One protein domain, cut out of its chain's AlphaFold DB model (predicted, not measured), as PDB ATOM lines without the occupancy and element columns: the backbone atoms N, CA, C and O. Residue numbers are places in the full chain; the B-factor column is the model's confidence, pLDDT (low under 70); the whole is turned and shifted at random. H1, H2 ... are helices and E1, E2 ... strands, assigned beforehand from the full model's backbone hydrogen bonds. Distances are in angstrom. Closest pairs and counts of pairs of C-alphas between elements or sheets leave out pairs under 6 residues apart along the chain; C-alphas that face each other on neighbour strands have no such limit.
ATOM      1  N   THR A   6     205.826 147.384 203.645       75.00
ATOM      2  CA  THR A   6     207.289 147.391 203.693       75.00
ATOM      3  C   THR A   6     207.791 145.966 203.872       75.00
ATOM      4  O   THR A   6     207.485 145.314 204.869       75.00
ATOM      5  N   ILE A   7     208.560 145.486 202.905       81.38
ATOM      6  CA  ILE A   7     209.189 144.175 202.941       81.38
ATOM      7  C   ILE A   7     210.527 144.326 203.650       81.38
ATOM      8  O   ILE A   7     211.399 145.068 203.193       81.38
ATOM      9  N   THR A   8     210.685 143.621 204.765       84.06
ATOM     10  CA  THR A   8     211.970 143.477 205.448       84.06
ATOM     11  C   THR A   8     212.563 142.135 205.063       84.06
ATOM     12  O   THR A   8     211.906 141.106 205.190       84.06
ATOM     13  N   THR A   9     213.795 142.128 204.573       83.62
ATOM     14  CA  THR A   9     214.529 140.904 204.252       83.62
ATOM     15  C   THR A   9     215.835 140.889 205.016       83.62
ATOM     16  O   THR A   9     216.604 141.850 204.976       83.62
ATOM     17  N   GLU A  10     216.088 139.783 205.700       87.88
ATOM     18  CA  GLU A  10     217.377 139.511 206.312       87.88
ATOM     19  C   GLU A  10     218.241 138.704 205.337       87.88
ATOM     20  O   GLU A  10     217.794 137.718 204.747       87.88
ATOM     21  N   ARG A  11     219.492 139.124 205.154       84.25
ATOM     22  CA  ARG A  11     220.476 138.419 204.337       84.25
ATOM     23  C   ARG A  11     221.782 138.292 205.102       84.25
ATOM     24  O   ARG A  11     222.466 139.279 205.356       84.25
ATOM     25  N   LYS A  12     222.164 137.063 205.430       85.25
ATOM     26  CA  LYS A  12     223.436 136.767 206.091       85.25
ATOM     27  C   LYS A  12     224.508 136.407 205.067       85.25
ATOM     28  O   LYS A  12     224.291 135.541 204.224       85.25
ATOM     29  N   ILE A  13     225.665 137.058 205.156       82.19
ATOM     30  CA  ILE A  13     226.843 136.800 204.324       82.19
ATOM     31  C   ILE A  13     228.050 136.649 205.243       82.19
ATOM     32  O   ILE A  13     228.545 137.614 205.828       82.19
ATOM     33  N   GLY A  14     228.518 135.411 205.398       83.00
ATOM     34  CA  GLY A  14     229.587 135.083 206.337       83.00
ATOM     35  C   GLY A  14     229.235 135.519 207.764       83.00
ATOM     36  O   GLY A  14     228.287 135.007 208.363       83.00
ATOM     37  N   LYS A  15     230.009 136.471 208.302       86.19
ATOM     38  CA  LYS A  15     229.824 137.049 209.648       86.19
ATOM     39  C   LYS A  15     228.947 138.307 209.667       86.19
ATOM     40  O   LYS A  15     228.634 138.792 210.749       86.19
ATOM     41  N   ILE A  16     228.582 138.852 208.506       82.44
ATOM     42  CA  ILE A  16     227.800 140.086 208.398       82.44
ATOM     43  C   ILE A  16     226.338 139.724 208.136       82.44
ATOM     44  O   ILE A  16     226.033 138.947 207.230       82.44
ATOM     45  N   THR A  17     225.432 140.309 208.914       88.25
ATOM     46  CA  THR A  17     223.986 140.204 208.698       88.25
ATOM     47  C   THR A  17     223.474 141.534 208.165       88.25
ATOM     48  O   THR A  17     223.631 142.566 208.813       88.25
ATOM     49  N   TYR A  18     222.869 141.512 206.981       84.12
ATOM     50  CA  TYR A  18     222.229 142.664 206.360       84.12
ATOM     51  C   TYR A  18     220.722 142.606 206.599       84.12
ATOM     52  O   TYR A  18     220.073 141.626 206.240       84.12
ATOM     53  N   LEU A  19     220.163 143.675 207.163       87.50
ATOM     54  CA  LEU A  19     218.722 143.870 207.273       87.50
ATOM     55  C   LEU A  19     218.305 144.924 206.246       87.50
ATOM     56  O   LEU A  19     218.766 146.064 206.304       87.50
ATOM     57  N   VAL A  20     217.463 144.552 205.286       82.25
ATOM     58  CA  VAL A  20     217.042 145.451 204.207       82.25
ATOM     59  C   VAL A  20     215.541 145.658 204.278       82.25
ATOM     60  O   VAL A  20     214.775 144.718 204.096       82.25
ATOM     61  N   GLN A  21     215.121 146.901 204.511       83.75
ATOM     62  CA  GLN A  21     213.731 147.323 204.364       83.75
ATOM     63  C   GLN A  21     213.525 147.986 203.008       83.75
ATOM     64  O   GLN A  21     214.218 148.937 202.649       83.75
ATOM     65  N   ALA A  22     212.539 147.502 202.264       78.19
ATOM     66  CA  ALA A  22     212.174 148.037 200.969       78.19
ATOM     67  C   ALA A  22     210.657 148.155 200.842       78.19
ATOM     68  O   ALA A  22     209.900 147.292 201.279       78.19
ATOM     69  N   LEU A  23     210.209 149.234 200.211       81.88
ATOM     70  CA  LEU A  23     208.806 149.411 199.868       81.88
ATOM     71  C   LEU A  23     208.553 148.798 198.486       81.88
ATOM     72  O   LEU A  23     209.240 149.183 197.532       81.88
ATOM     73  N   PRO A  24     207.578 147.887 198.348       76.00
ATOM     74  CA  PRO A  24     207.164 147.403 197.050       76.00
ATOM     75  C   PRO A  24     206.548 148.570 196.279       76.00
ATOM     76  O   PRO A  24     205.843 149.428 196.823       76.00
ATOM     77  N   SER A  25     206.874 148.628 195.000       74.81
ATOM     78  CA  SER A  25     206.374 149.639 194.083       74.81
ATOM     79  C   SER A  25     205.982 148.924 192.804       74.81
ATOM     80  O   SER A  25     206.783 148.158 192.281       74.81
ATOM     81  N   GLU A  26     204.789 149.186 192.277       73.25
ATOM     82  CA  GLU A  26     204.334 148.604 191.001       73.25
ATOM     83  C   GLU A  26     205.229 148.999 189.820       73.25
ATOM     84  O   GLU A  26     205.312 148.286 188.830       73.25
ATOM     85  N   LYS A  27     205.961 150.114 189.938       78.44
ATOM     86  CA  LYS A  27     206.948 150.551 188.941       78.44
ATOM     87  C   LYS A  27     208.314 149.872 189.094       78.44
ATOM     88  O   LYS A  27     209.240 150.204 188.356       78.44
ATOM     89  N   ALA A  28     208.494 149.005 190.091       71.75
ATOM     90  CA  ALA A  28     209.759 148.318 190.300       71.75
ATOM     91  C   ALA A  28     209.905 147.179 189.284       71.75
ATOM     92  O   ALA A  28     209.260 146.145 189.395       71.75
ATOM     93  N   THR A  29     210.792 147.367 188.310       74.69
ATOM     94  CA  THR A  29     211.224 146.319 187.371       74.69
ATOM     95  C   THR A  29     212.195 145.327 188.007       74.69
ATOM     96  O   THR A  29     212.297 144.183 187.579       74.69
ATOM     97  N   ASP A  30     212.934 145.769 189.022       76.00
ATOM     98  CA  ASP A  30     213.898 144.953 189.752       76.00
ATOM     99  C   ASP A  30     213.219 144.350 190.992       76.00
ATOM    100  O   ASP A  30     212.535 145.052 191.745       76.00
ATOM    101  N   THR A  31     213.429 143.056 191.231       83.50
ATOM    102  CA  THR A  31     212.897 142.369 192.412       83.50
ATOM    103  C   THR A  31     213.597 142.834 193.693       83.50
ATOM    104  O   THR A  31     214.728 143.330 193.671       83.50
ATOM    105  N   ILE A  32     212.945 142.631 194.846       80.06
ATOM    106  CA  ILE A  32     213.533 142.926 196.164       80.06
ATOM    107  C   ILE A  32     214.884 142.215 196.343       80.06
ATOM    108  O   ILE A  32     215.843 142.842 196.786       80.06
ATOM    109  N   HIS A  33     214.996 140.958 195.905       78.12
ATOM    110  CA  HIS A  33     216.244 140.189 195.927       78.12
ATOM    111  C   HIS A  33     217.378 140.895 195.174       78.12
ATOM    112  O   HIS A  33     218.437 141.147 195.745       78.12
ATOM    113  N   LYS A  34     217.120 141.334 193.940       83.00
ATOM    114  CA  LYS A  34     218.120 142.011 193.106       83.00
ATOM    115  C   LYS A  34     218.542 143.369 193.679       83.00
ATOM    116  O   LYS A  34     219.699 143.777 193.572       83.00
ATOM    117  N   LYS A  35     217.620 144.062 194.361       81.81
ATOM    118  CA  LYS A  35     217.913 145.291 195.115       81.81
ATOM    119  C   LYS A  35     218.845 145.018 196.299       81.81
ATOM    120  O   LYS A  35     219.788 145.782 196.503       81.81
ATOM    121  N   ILE A  36     218.582 143.954 197.060       82.06
ATOM    122  CA  ILE A  36     219.400 143.531 198.205       82.06
ATOM    123  C   ILE A  36     220.812 143.198 197.735       82.06
ATOM    124  O   ILE A  36     221.770 143.731 198.287       82.06
ATOM    125  N   GLU A  37     220.945 142.407 196.671       82.69
ATOM    126  CA  GLU A  37     222.246 142.077 196.088       82.69
ATOM    127  C   GLU A  37     222.999 143.331 195.651       82.69
ATOM    128  O   GLU A  37     224.136 143.527 196.063       82.69
ATOM    129  N   LYS A  38     222.359 144.254 194.921       83.31
ATOM    130  CA  LYS A  38     222.985 145.532 194.539       83.31
ATOM    131  C   LYS A  38     223.437 146.363 195.743       83.31
ATOM    132  O   LYS A  38     224.506 146.970 195.682       83.31
ATOM    133  N   LEU A  39     222.639 146.435 196.812       82.94
ATOM    134  CA  LEU A  39     222.993 147.184 198.024       82.94
ATOM    135  C   LEU A  39     224.203 146.568 198.725       82.94
ATOM    136  O   LEU A  39     225.138 147.288 199.070       82.94
ATOM    137  N   ILE A  40     224.206 145.246 198.867       82.38
ATOM    138  CA  ILE A  40     225.300 144.487 199.467       82.38
ATOM    139  C   ILE A  40     226.567 144.616 198.618       82.38
ATOM    140  O   ILE A  40     227.621 144.951 199.142       82.38
ATOM    141  N   VAL A  41     226.479 144.422 197.302       81.25
ATOM    142  CA  VAL A  41     227.603 144.573 196.363       81.25
ATOM    143  C   VAL A  41     228.201 145.972 196.439       81.25
ATOM    144  O   VAL A  41     229.420 146.126 196.447       81.25
ATOM    145  N   LYS A  42     227.361 147.008 196.507       82.25
ATOM    146  CA  LYS A  42     227.815 148.397 196.621       82.25
ATOM    147  C   LYS A  42     228.511 148.666 197.956       82.25
ATOM    148  O   LYS A  42     229.518 149.368 197.971       82.25
ATOM    149  N   ASP A  43     227.991 148.120 199.050       80.31
ATOM    150  CA  ASP A  43     228.603 148.214 200.380       80.31
ATOM    151  C   ASP A  43     229.953 147.478 200.435       80.31
ATOM    152  O   ASP A  43     230.954 148.028 200.890       80.31
ATOM    153  N   LEU A  44     230.010 146.273 199.864       77.44
ATOM    154  CA  LEU A  44     231.217 145.457 199.780       77.44
ATOM    155  C   LEU A  44     232.294 146.083 198.885       77.44
ATOM    156  O   LEU A  44     233.457 146.081 199.273       77.44
ATOM    157  N   GLN A  45     231.937 146.653 197.727       74.38
ATOM    158  CA  GLN A  45     232.885 147.370 196.857       74.38
ATOM    159  C   GLN A  45     233.424 148.650 197.497       74.38
ATOM    160  O   GLN A  45     234.553 149.049 197.227       74.38
TER     161      GLN A  45
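What this domain is: This is residues 6 to 45 of the 57 residues of an uncharacterized protein of Blautia sp. AF26-2 (UniProt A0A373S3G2). A two-stranded antiparallel hairpin, E1 and E2, makes a narrow twisted ribbon, and one helix, H1, packs over one face of it while the other face is bare. The chain leaves the open end of the hairpin in a loop that folds back to H1, and residues 26 to 31 of this loop stick out. The printed part has 40 residues, with two named strands and then one named helix along the chain, and the class is mixed, helices and strands. The whole is only just compact, close to loose, with a radius of gyration of the C-alphas of 10.6 A, and its outline is flat, spanning 33 by 19 by 11 A.

Where its parts are: Strand E1 is residues 7 to 13, 19.2 A from first to last C-alpha, beginning at C-alpha 7 (209.189, 144.175, 202.941). Strand E2 is residues 16 to 22, 19.0 A long. Helix H1 is residues 32 to 45, 19.9 A long, and ends at C-alpha 45 (232.885, 147.370, 196.857).

How they stand to each other: E1 and E2 form a hairpin with a tight link of 2 residues, and their directions stand at 161 degrees. N 9 and O 20 are within hydrogen-bond range at 2.8 A, as are N 18 and O 11 at 2.8 A. The closest C-alphas of E2 and H1 are those of Val 20 and Ile 36, 6.7 A apart. E1 and H1 are near each other, with 11 pairs of C-alphas within 10 A. In H1 every O i to N i+4 pair is within hydrogen-bond range.

The domain as a whole: The two C-alphas farthest apart are those of Lys 15 and Lys 27, at 33.7 A. The printed part has no cut, and the link from E2 to H1 is short, with 9 residues. The mean pLDDT of the printed part is 81.0, and no printed residue is under 70.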